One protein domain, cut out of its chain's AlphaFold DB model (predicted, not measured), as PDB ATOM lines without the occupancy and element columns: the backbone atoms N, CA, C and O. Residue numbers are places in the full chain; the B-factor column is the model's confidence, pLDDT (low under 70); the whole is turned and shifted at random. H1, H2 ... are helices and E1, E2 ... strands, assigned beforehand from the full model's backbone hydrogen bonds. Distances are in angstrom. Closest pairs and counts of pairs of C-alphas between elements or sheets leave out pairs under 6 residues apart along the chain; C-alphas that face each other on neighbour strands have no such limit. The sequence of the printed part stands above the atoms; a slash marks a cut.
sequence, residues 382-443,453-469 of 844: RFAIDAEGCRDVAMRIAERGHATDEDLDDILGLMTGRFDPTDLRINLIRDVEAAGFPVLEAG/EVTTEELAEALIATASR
ATOM      1  N   ARG A 382      45.852 147.969 -28.856       49.06
ATOM      2  CA  ARG A 382      44.665 148.284 -28.043       49.06
ATOM      3  C   ARG A 382      43.714 149.252 -28.736       49.06
ATOM      4  O   ARG A 382      43.840 150.468 -28.602       49.06
ATOM      5  N   PHE A 383      42.740 148.682 -29.421       61.00
ATOM      6  CA  PHE A 383      41.575 149.407 -29.878       61.00
ATOM      7  C   PHE A 383      40.332 148.806 -29.215       61.00
ATOM      8  O   PHE A 383      40.330 147.638 -28.826       61.00
ATOM      9  N   ALA A 384      39.350 149.654 -28.952       60.25
ATOM     10  CA  ALA A 384      38.080 149.305 -28.345       60.25
ATOM     11  C   ALA A 384      36.978 149.810 -29.267       60.25
ATOM     12  O   ALA A 384      37.060 150.940 -29.762       60.25
ATOM     13  N   ILE A 385      35.972 148.974 -29.483       76.12
ATOM     14  CA  ILE A 385      34.799 149.329 -30.267       76.12
ATOM     15  C   ILE A 385      33.651 149.739 -29.351       76.12
ATOM     16  O   ILE A 385      33.488 149.179 -28.261       76.12
ATOM     17  N   ASP A 386      32.852 150.699 -29.808       80.44
ATOM     18  CA  ASP A 386      31.549 150.965 -29.215       80.44
ATOM     19  C   ASP A 386      30.558 149.848 -29.586       80.44
ATOM     20  O   ASP A 386      30.081 149.749 -30.716       80.44
ATOM     21  N   ALA A 387      30.274 148.970 -28.622       76.19
ATOM     22  CA  ALA A 387      29.442 147.789 -28.831       76.19
ATOM     23  C   ALA A 387      27.967 148.124 -29.116       76.19
ATOM     24  O   ALA A 387      27.258 147.286 -29.667       76.19
ATOM     25  N   GLU A 388      27.476 149.298 -28.712       81.56
ATOM     26  CA  GLU A 388      26.114 149.739 -29.044       81.56
ATOM     27  C   GLU A 388      26.054 150.207 -30.502       81.56
ATOM     28  O   GLU A 388      25.261 149.666 -31.270       81.56
ATOM     29  N   GLY A 389      26.988 151.065 -30.927       81.81
ATOM     30  CA  GLY A 389      27.094 151.488 -32.324       81.81
ATOM     31  C   GLY A 389      27.281 150.328 -33.311       81.81
ATOM     32  O   GLY A 389      26.643 150.309 -34.359       81.81
ATOM     33  N   CYS A 390      28.092 149.314 -32.984       82.94
ATOM     34  CA  CYS A 390      28.265 148.152 -33.868       82.94
ATOM     35  C   CYS A 390      26.994 147.310 -34.024       82.94
ATOM     36  O   CYS A 390      26.761 146.762 -35.100       82.94
ATOM     37  N   ARG A 391      26.162 147.220 -32.978       85.44
ATOM     38  CA  ARG A 391      24.861 146.540 -33.068       85.44
ATOM     39  C   ARG A 391      23.902 147.297 -33.976       85.44
ATOM     40  O   ARG A 391      23.195 146.659 -34.748       85.44
ATOM     41  N   ASP A 392      23.922 148.627 -33.931       87.31
ATOM     42  CA  ASP A 392      23.093 149.455 -34.807       87.31
ATOM     43  C   ASP A 392      23.480 149.266 -36.279       87.31
ATOM     44  O   ASP A 392      22.604 149.107 -37.129       87.31
ATOM     45  N   VAL A 393      24.779 149.218 -36.598       86.75
ATOM     46  CA  VAL A 393      25.235 148.937 -37.971       86.75
ATOM     47  C   VAL A 393      24.866 147.513 -38.400       86.75
ATOM     48  O   VAL A 393      24.334 147.327 -39.493       86.75
ATOM     49  N   ALA A 394      25.065 146.511 -37.536       86.25
ATOM     50  CA  ALA A 394      24.686 145.124 -37.817       86.25
ATOM     51  C   ALA A 394      23.176 144.971 -38.078       86.25
ATOM     52  O   ALA A 394      22.776 144.232 -38.975       86.25
ATOM     53  N   MET A 395      22.336 145.712 -37.346       86.19
ATOM     54  CA  MET A 395      20.890 145.754 -37.575       86.19
ATOM     55  C   MET A 395      20.558 146.323 -38.958       86.19
ATOM     56  O   MET A 395      19.749 145.738 -39.673       86.19
ATOM     57  N   ARG A 396      21.228 147.404 -39.383       86.56
ATOM     58  CA  ARG A 396      21.037 147.967 -40.732       86.56
ATOM     59  C   ARG A 396      21.457 147.002 -41.837       86.56
ATOM     60  O   ARG A 396      20.759 146.915 -42.843       86.56
ATOM     61  N   ILE A 397      22.569 146.286 -41.661       86.06
ATOM     62  CA  ILE A 397      23.048 145.280 -42.625       86.06
ATOM     63  C   ILE A 397      22.040 144.131 -42.730       86.06
ATOM     64  O   ILE A 397      21.664 143.740 -43.834       86.06
ATOM     65  N   ALA A 398      21.539 143.639 -41.595       83.19
ATOM     66  CA  ALA A 398      20.550 142.567 -41.567       83.19
ATOM     67  C   ALA A 398      19.205 142.979 -42.192       83.19
ATOM     68  O   ALA A 398      18.615 142.199 -42.934       83.19
ATOM     69  N   GLU A 399      18.732 144.207 -41.947       81.94
ATOM     70  CA  GLU A 399      17.509 144.738 -42.570       81.94
ATOM     71  C   GLU A 399      17.650 144.926 -44.087       81.94
ATOM     72  O   GLU A 399      16.682 144.746 -44.826       81.94
ATOM     73  N   ARG A 400      18.846 145.303 -44.560       80.69
ATOM     74  CA  ARG A 400      19.144 145.513 -45.987       80.69
ATOM     75  C   ARG A 400      19.486 144.223 -46.733       80.69
ATOM     76  O   ARG A 400      19.352 144.190 -47.954       80.69
ATOM     77  N   GLY A 401      19.962 143.193 -46.035       77.44
ATOM     78  CA  GLY A 401      20.434 141.940 -46.628       77.44
ATOM     79  C   GLY A 401      21.805 142.017 -47.310       77.44
ATOM     80  O   GLY A 401      22.228 141.045 -47.921       77.44
ATOM     81  N   HIS A 402      22.497 143.154 -47.222       81.81
ATOM     82  CA  HIS A 402      23.830 143.385 -47.784       81.81
ATOM     83  C   HIS A 402      24.547 144.472 -46.975       81.81
ATOM     84  O   HIS A 402      23.900 145.300 -46.325       81.81
ATOM     85  N   ALA A 403      25.876 144.480 -47.026       85.12
ATOM     86  CA  ALA A 403      26.695 145.532 -46.432       85.12
ATOM     87  C   ALA A 403      27.209 146.493 -47.506       85.12
ATOM     88  O   ALA A 403      27.451 146.103 -48.647       85.12
ATOM     89  N   THR A 404      27.377 147.758 -47.137       86.88
ATOM     90  CA  THR A 404      27.949 148.787 -48.012       86.88
ATOM     91  C   THR A 404      29.315 149.230 -47.502       86.88
ATOM     92  O   THR A 404      29.627 149.077 -46.319       86.88
ATOM     93  N   ASP A 405      30.118 149.837 -48.377       84.62
ATOM     94  CA  ASP A 405      31.373 150.484 -47.975       84.62
ATOM     95  C   ASP A 405      31.158 151.558 -46.895       84.62
ATOM     96  O   ASP A 405      32.001 151.714 -46.015       84.62
ATOM     97  N   GLU A 406      30.008 152.244 -46.910       85.50
ATOM     98  CA  GLU A 406      29.632 153.211 -45.871       85.50
ATOM     99  C   GLU A 406      29.407 152.530 -44.512       85.50
ATOM    100  O   GLU A 406      29.844 153.049 -43.489       85.50
ATOM    101  N   ASP A 407      28.786 151.346 -44.484       86.62
ATOM    102  CA  ASP A 407      28.588 150.589 -43.242       86.62
ATOM    103  C   ASP A 407      29.930 150.086 -42.667       86.62
ATOM    104  O   ASP A 407      30.125 150.084 -41.448       86.62
ATOM    105  N   LEU A 408      30.889 149.718 -43.525       86.25
ATOM    106  CA  LEU A 408      32.251 149.357 -43.109       86.25
ATOM    107  C   LEU A 408      33.025 150.569 -42.571       86.25
ATOM    108  O   LEU A 408      33.697 150.462 -41.541       86.25
ATOM    109  N   ASP A 409      32.916 151.724 -43.230       86.44
ATOM    110  CA  ASP A 409      33.541 152.973 -42.788       86.44
ATOM    111  C   ASP A 409      32.929 153.480 -41.468       86.44
ATOM    112  O   ASP A 409      33.661 153.962 -40.597       86.44
ATOM    113  N   ASP A 410      31.623 153.292 -41.258       86.50
ATOM    114  CA  ASP A 410      30.944 153.557 -39.986       86.50
ATOM    115  C   ASP A 410      31.499 152.669 -38.862       86.50
ATOM    116  O   ASP A 410      31.829 153.166 -37.782       86.50
ATOM    117  N   ILE A 411      31.672 151.363 -39.110       83.94
ATOM    118  CA  ILE A 411      32.276 150.431 -38.142       83.94
ATOM    119  C   ILE A 411      33.714 150.851 -37.808       83.94
ATOM    120  O   ILE A 411      34.099 150.843 -36.636       83.94
ATOM    121  N   LEU A 412      34.501 151.270 -38.805       83.38
ATOM    122  CA  LEU A 412      35.854 151.799 -38.603       83.38
ATOM    123  C   LEU A 412      35.846 153.112 -37.796       83.38
ATOM    124  O   LEU A 412      36.728 153.328 -36.961       83.38
ATOM    125  N   GLY A 413      34.845 153.970 -38.003       82.06
ATOM    126  CA  GLY A 413      34.655 155.230 -37.280       82.06
ATOM    127  C   GLY A 413      34.255 155.059 -35.810       82.06
ATOM    128  O   GLY A 413      34.606 155.897 -34.976       82.06
ATOM    129  N   LEU A 414      33.581 153.956 -35.471       82.38
ATOM    130  CA  LEU A 414      33.213 153.582 -34.097       82.38
ATOM    131  C   LEU A 414      34.394 153.035 -33.275       82.38
ATOM    132  O   LEU A 414      34.268 152.797 -32.069       82.38
ATOM    133  N   MET A 415      35.551 152.830 -33.906       75.88
ATOM    134  CA  MET A 415      36.727 152.263 -33.259       75.88
ATOM    135  C   MET A 415      37.597 153.339 -32.615       75.88
ATOM    136  O   MET A 415      37.968 154.342 -33.222       75.88
ATOM    137  N   THR A 416      38.026 153.089 -31.381       69.19
ATOM    138  CA  THR A 416      38.968 153.956 -30.663       69.19
ATOM    139  C   THR A 416      40.281 153.217 -30.428       69.19
ATOM    140  O   THR A 416      40.290 152.189 -29.766       69.19
ATOM    141  N   GLY A 417      41.412 153.712 -30.943       66.56
ATOM    142  CA  GLY A 417      42.732 153.114 -30.689       66.56
ATOM    143  C   GLY A 417      43.718 153.231 -31.851       66.56
ATOM    144  O   GLY A 417      43.504 154.007 -32.777       66.56
ATOM    145  N   ARG A 418      44.826 152.477 -31.784       59.50
ATOM    146  CA  ARG A 418      45.754 152.301 -32.916       59.50
ATOM    147  C   ARG A 418      45.458 150.968 -33.604       59.50
ATOM    148  O   ARG A 418      45.653 149.920 -32.986       59.50
ATOM    149  N   PHE A 419      45.007 151.040 -34.852       65.94
ATOM    150  CA  PHE A 419      44.743 149.909 -35.741       65.94
ATOM    151  C   PHE A 419      45.143 150.275 -37.178       65.94
ATOM    152  O   PHE A 419      45.264 151.459 -37.501       65.94
ATOM    153  N   ASP A 420      45.381 149.265 -38.017       69.56
ATOM    154  CA  ASP A 420      45.508 149.457 -39.463       69.56
ATOM    155  C   ASP A 420      44.100 149.393 -40.079       69.56
ATOM    156  O   ASP A 420      43.446 148.351 -39.960       69.56
ATOM    157  N   PRO A 421      43.589 150.484 -40.678       71.19
ATOM    158  CA  PRO A 421      42.242 150.501 -41.241       71.19
ATOM    159  C   PRO A 421      42.088 149.531 -42.418       71.19
ATOM    160  O   PRO A 421      40.986 149.053 -42.658       71.19
ATOM    161  N   THR A 422      43.174 149.210 -43.124       74.12
ATOM    162  CA  THR A 422      43.136 148.367 -44.327       74.12
ATOM    163  C   THR A 422      42.938 146.901 -43.956       74.12
ATOM    164  O   THR A 422      41.986 146.270 -44.408       74.12
ATOM    165  N   ASP A 423      43.787 146.383 -43.063       69.75
ATOM    166  CA  ASP A 423      43.706 145.000 -42.571       69.75
ATOM    167  C   ASP A 423      42.373 144.736 -41.868       69.75
ATOM    168  O   ASP A 423      41.766 143.673 -42.007       69.75
ATOM    169  N   LEU A 424      41.904 145.712 -41.089       76.88
ATOM    170  CA  LEU A 424      40.650 145.594 -40.361       76.88
ATOM    171  C   LEU A 424      39.448 145.599 -41.303       76.88
ATOM    172  O   LEU A 424      38.546 144.794 -41.111       76.88
ATOM    173  N   ARG A 425      39.464 146.429 -42.353       83.31
ATOM    174  CA  ARG A 425      38.432 146.413 -43.397       83.31
ATOM    175  C   ARG A 425      38.353 145.053 -44.089       83.31
ATOM    176  O   ARG A 425      37.256 144.534 -44.242       83.31
ATOM    177  N   ILE A 426      39.491 144.446 -44.434       76.56
ATOM    178  CA  ILE A 426      39.538 143.108 -45.052       76.56
ATOM    179  C   ILE A 426      38.938 142.047 -44.119       76.56
ATOM    180  O   ILE A 426      38.134 141.225 -44.554       76.56
ATOM    181  N   ASN A 427      39.292 142.075 -42.830       79.38
ATOM    182  CA  ASN A 427      38.734 141.138 -41.851       79.38
ATOM    183  C   ASN A 427      37.221 141.325 -41.678       79.38
ATOM    184  O   ASN A 427      36.491 140.340 -41.677       79.38
ATOM    185  N   LEU A 428      36.752 142.575 -41.599       83.94
ATOM    186  CA  LEU A 428      35.327 142.891 -41.501       83.94
ATOM    187  C   LEU A 428      34.556 142.409 -42.738       83.94
ATOM    188  O   LEU A 428      33.508 141.794 -42.576       83.94
ATOM    189  N   ILE A 429      35.082 142.623 -43.951       83.38
ATOM    190  CA  ILE A 429      34.486 142.102 -45.194       83.38
ATOM    191  C   ILE A 429      34.339 140.582 -45.108       83.38
ATOM    192  O   ILE A 429      33.248 140.058 -45.313       83.38
ATOM    193  N   ARG A 430      35.406 139.880 -44.713       78.56
ATOM    194  CA  ARG A 430      35.400 138.419 -44.588       78.56
ATOM    195  C   ARG A 430      34.361 137.912 -43.587       78.56
ATOM    196  O   ARG A 430      33.718 136.905 -43.860       78.56
ATOM    197  N   ASP A 431      34.210 138.564 -42.435       81.25
ATOM    198  CA  ASP A 431      33.226 138.152 -41.424       81.25
ATOM    199  C   ASP A 431      31.786 138.387 -41.899       81.25
ATOM    200  O   ASP A 431      30.912 137.554 -41.660       81.25
ATOM    201  N   VAL A 432      31.543 139.505 -42.586       83.56
ATOM    202  CA  VAL A 432      30.232 139.872 -43.140       83.56
ATOM    203  C   VAL A 432      29.834 138.913 -44.268       83.56
ATOM    204  O   VAL A 432      28.721 138.385 -44.259       83.56
ATOM    205  N   GLU A 433      30.766 138.593 -45.166       82.56
ATOM    206  CA  GLU A 433      30.570 137.594 -46.223       82.56
ATOM    207  C   GLU A 433      30.395 136.180 -45.655       82.56
ATOM    208  O   GLU A 433      29.530 135.434 -46.114       82.56
ATOM    209  N   ALA A 434      31.158 135.807 -44.621       79.25
ATOM    210  CA  ALA A 434      31.008 134.519 -43.939       79.25
ATOM    211  C   ALA A 434      29.655 134.387 -43.225       79.25
ATOM    212  O   ALA A 434      29.116 133.284 -43.133       79.25
ATOM    213  N   ALA A 435      29.088 135.500 -42.755       79.12
ATOM    214  CA  ALA A 435      27.725 135.568 -42.233       79.12
ATOM    215  C   ALA A 435      26.648 135.550 -43.342       79.12
ATOM    216  O   ALA A 435      25.456 135.527 -43.038       79.12
ATOM    217  N   GLY A 436      27.052 135.526 -44.617       76.38
ATOM    218  CA  GLY A 436      26.170 135.426 -45.778       76.38
ATOM    219  C   GLY A 436      25.637 136.765 -46.287       76.38
ATOM    220  O   GLY A 436      24.715 136.773 -47.101       76.38
ATOM    221  N   PHE A 437      26.198 137.889 -45.836       81.81
ATOM    222  CA  PHE A 437      25.846 139.218 -46.333       81.81
ATOM    223  C   PHE A 437      26.885 139.660 -47.377       81.81
ATOM    224  O   PHE A 437      28.046 139.858 -47.027       81.81
ATOM    225  N   PRO A 438      26.523 139.825 -48.662       80.31
ATOM    226  CA  PRO A 438      27.462 140.326 -49.660       80.31
ATOM    227  C   PRO A 438      27.786 141.805 -49.405       80.31
ATOM    228  O   PRO A 438      26.901 142.589 -49.047       80.31
ATOM    229  N   VAL A 439      29.045 142.195 -49.614       80.69
ATOM    230  CA  VAL A 439      29.469 143.603 -49.609       80.69
ATOM    231  C   VAL A 439      29.325 144.150 -51.030       80.69
ATOM    232  O   VAL A 439      29.969 143.651 -51.949       80.69
ATOM    233  N   LEU A 440      28.458 145.145 -51.230       78.69
ATOM    234  CA  LEU A 440      28.199 145.749 -52.543       78.69
ATOM    235  C   LEU A 440      28.873 147.118 -52.670       78.69
ATOM    236  O   LEU A 440      28.839 147.931 -51.740       78.69
ATOM    237  N   GLU A 441      29.422 147.400 -53.854       70.38
ATOM    238  CA  GLU A 441      29.873 148.744 -54.217       70.38
ATOM    239  C   GLU A 441      28.668 149.682 -54.417       70.38
ATOM    240  O   GLU A 441      27.572 149.273 -54.817       70.38
ATOM    241  N   ALA A 442      28.858 150.972 -54.127       56.75
ATOM    242  CA  ALA A 442      27.793 151.968 -54.196       56.75
ATOM    243  C   ALA A 442      27.195 152.077 -55.615       56.75
ATOM    244  O   ALA A 442      27.766 152.720 -56.497       56.75
ATOM    245  N   GLY A 443      26.006 151.500 -55.816       57.12
ATOM    246  CA  GLY A 443      25.238 151.612 -57.060       57.12
ATOM    247  C   GLY A 443      24.750 150.295 -57.662       57.12
ATOM    248  O   GLY A 443      23.939 150.355 -58.587       57.12
ATOM    249  N   GLU A 453      20.239 132.455 -42.189       64.88
ATOM    250  CA  GLU A 453      19.733 132.032 -40.871       64.88
ATOM    251  C   GLU A 453      20.404 132.794 -39.708       64.88
ATOM    252  O   GLU A 453      20.097 132.542 -38.545       64.88
ATOM    253  N   VAL A 454      21.323 133.721 -40.008       73.69
ATOM    254  CA  VAL A 454      22.152 134.426 -39.021       73.69
ATOM    255  C   VAL A 454      21.363 135.552 -38.360       73.69
ATOM    256  O   VAL A 454      20.825 136.440 -39.025       73.69
ATOM    257  N   THR A 455      21.317 135.543 -37.031       80.69
ATOM    258  CA  THR A 455      20.643 136.590 -36.255       80.69
ATOM    259  C   THR A 455      21.465 137.885 -36.213       80.69
ATOM    260  O   THR A 455      22.694 137.880 -36.289       80.69
ATOM    261  N   THR A 456      20.798 139.030 -36.023       80.88
ATOM    262  CA  THR A 456      21.465 140.336 -35.829       80.88
ATOM    263  C   THR A 456      22.458 140.323 -34.668       80.88
ATOM    264  O   THR A 456      23.460 141.034 -34.691       80.88
ATOM    265  N   GLU A 457      22.161 139.527 -33.638       80.69
ATOM    266  CA  GLU A 457      23.001 139.373 -32.455       80.69
ATOM    267  C   GLU A 457      24.280 138.599 -32.785       80.69
ATOM    268  O   GLU A 457      25.358 139.052 -32.412       80.69
ATOM    269  N   GLU A 458      24.198 137.521 -33.569       80.88
ATOM    270  CA  GLU A 458      25.367 136.753 -34.023       80.88
ATOM    271  C   GLU A 458      26.280 137.571 -34.944       80.88
ATOM    272  O   GLU A 458      27.501 137.548 -34.775       80.88
ATOM    273  N   LEU A 459      25.709 138.348 -35.873       83.38
ATOM    274  CA  LEU A 459      26.489 139.251 -36.726       83.38
ATOM    275  C   LEU A 459      27.196 140.326 -35.888       83.38
ATOM    276  O   LEU A 459      28.387 140.579 -36.069       83.38
ATOM    277  N   ALA A 460      26.490 140.940 -34.936       82.88
ATOM    278  CA  ALA A 460      27.082 141.936 -34.052       82.88
ATOM    279  C   ALA A 460      28.171 141.330 -33.155       82.88
ATOM    280  O   ALA A 460      29.212 141.953 -32.958       82.88
ATOM    281  N   GLU A 461      27.970 140.121 -32.629       81.56
ATOM    282  CA  GLU A 461      28.984 139.406 -31.855       81.56
ATOM    283  C   GLU A 461      30.212 139.062 -32.695       81.56
ATOM    284  O   GLU A 461      31.327 139.224 -32.200       81.56
ATOM    285  N   ALA A 462      30.045 138.663 -33.958       78.25
ATOM    286  CA  ALA A 462      31.153 138.408 -34.874       78.25
ATOM    287  C   ALA A 462      31.974 139.683 -35.141       78.25
ATOM    288  O   ALA A 462      33.190 139.680 -34.934       78.25
ATOM    289  N   LEU A 463      31.310 140.792 -35.486       79.94
ATOM    290  CA  LEU A 463      31.947 142.093 -35.737       79.94
ATOM    291  C   LEU A 463      32.622 142.662 -34.483       79.94
ATOM    292  O   LEU A 463      33.759 143.138 -34.520       79.94
ATOM    293  N   ILE A 464      31.950 142.582 -33.331       76.56
ATOM    294  CA  ILE A 464      32.533 142.983 -32.050       76.56
ATOM    295  C   ILE A 464      33.694 142.056 -31.712       76.56
ATOM    296  O   ILE A 464      34.704 142.531 -31.206       76.56
ATOM    297  N   ALA A 465      33.619 140.754 -31.977       73.25
ATOM    298  CA  ALA A 465      34.718 139.835 -31.718       73.25
ATOM    299  C   ALA A 465      35.933 140.158 -32.586       73.25
ATOM    300  O   ALA A 465      37.051 140.069 -32.085       73.25
ATOM    301  N   THR A 466      35.768 140.557 -33.844       71.50
ATOM    302  CA  THR A 466      36.906 140.910 -34.703       71.50
ATOM    303  C   THR A 466      37.484 142.274 -34.371       71.50
ATOM    304  O   THR A 466      38.706 142.436 -34.375       71.50
ATOM    305  N   ALA A 467      36.649 143.192 -33.893       66.38
ATOM    306  CA  ALA A 467      37.084 144.495 -33.416       66.38
ATOM    307  C   ALA A 467      37.539 144.580 -31.945       66.38
ATOM    308  O   ALA A 467      38.208 145.524 -31.540       66.38
ATOM    309  N   SER A 468      37.161 143.633 -31.095       61.78
ATOM    310  CA  SER A 468      37.577 143.575 -29.684       61.78
ATOM    311  C   SER A 468      38.677 142.554 -29.455       61.78
ATOM    312  O   SER A 468      39.297 142.528 -28.385       61.78
ATOM    313  N   ARG A 469      38.959 141.720 -30.462       52.75
ATOM    314  CA  ARG A 469      40.082 140.803 -30.436       52.75
ATOM    315  C   ARG A 469      41.352 141.611 -30.201       52.75
ATOM    316  O   ARG A 469      41.960 142.189 -31.098       52.75
TER     317      ARG A 469
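What this domain is: This is residues 382 to 443 and 453 to 469 of the 844 residues of the protein "RNA polymerase sigma factor RpoD" of bioreactor metagenome (UniProt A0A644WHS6). What is the main shape? Two pairs of helices, the hairpin H1 and H2 and the pair H3 and H4, pack as two crossed layers; a small ribbon of E1 and E2 sits at one end. What makes it up? The printed part has 79 residues, with four named helices and two named strands in the order E1, H1, H2, E2, H3, H4; the sheet, E1 - E2, is antiparallel, and the class is mostly helix. How large is it? It is compact, with a radius of gyration of the C-alphas of 11.4 A and spans of 32 by 26 by 18 A.

Where its parts are: Where does the printed part begin? E1, residues 382 to 385, starts at C-alpha 382 (44.665, 148.284, -28.043). What follows? H1 is residues 387 to 400, 20.1 A long; H2 is residues 405 to 413, 12.2 A; E2 is residues 415 to 418. Which elements come last? H3 is residues 421 to 434, 19.7 A, and H4 is residues 456 to 468, 17.5 A, ending at C-alpha 468 (37.577, 143.575, -29.684).

How they stand to each other: How do the helices meet? H1 and H2, a helical hairpin, touch at a shallow tilt of 7 degrees, opposite ways, closest at C-alphas 390 and 411, 6.3 A. H1 touches H4 at a steep tilt of 47 degrees, closest at C-alphas 391 and 460, 5.2 A. H2 touches H3 at a steep 57 degrees, closest at C-alphas 408 and 425, 6.9 A; H3 touches H4 at a shallow 28 degrees, closest at C-alphas 428 and 463, 6.7 A. What does the backbone show? N 384 and O 416 of antiparallel E1 and E2 are 2.8 A apart, within hydrogen-bond range. In H1, H2, H3 and H4 every O i to N i+4 pair is within range.

The domain as a whole: Where is the cut? Residues 444 to 452 are not printed, and C-alphas 443 and 453 are 26.0 A apart; of the links printed whole, none is long. Where is confidence low? Mean pLDDT of the printed part is 77.5; 15 residues are under 70, among them 382 to 384 and 416 to 420.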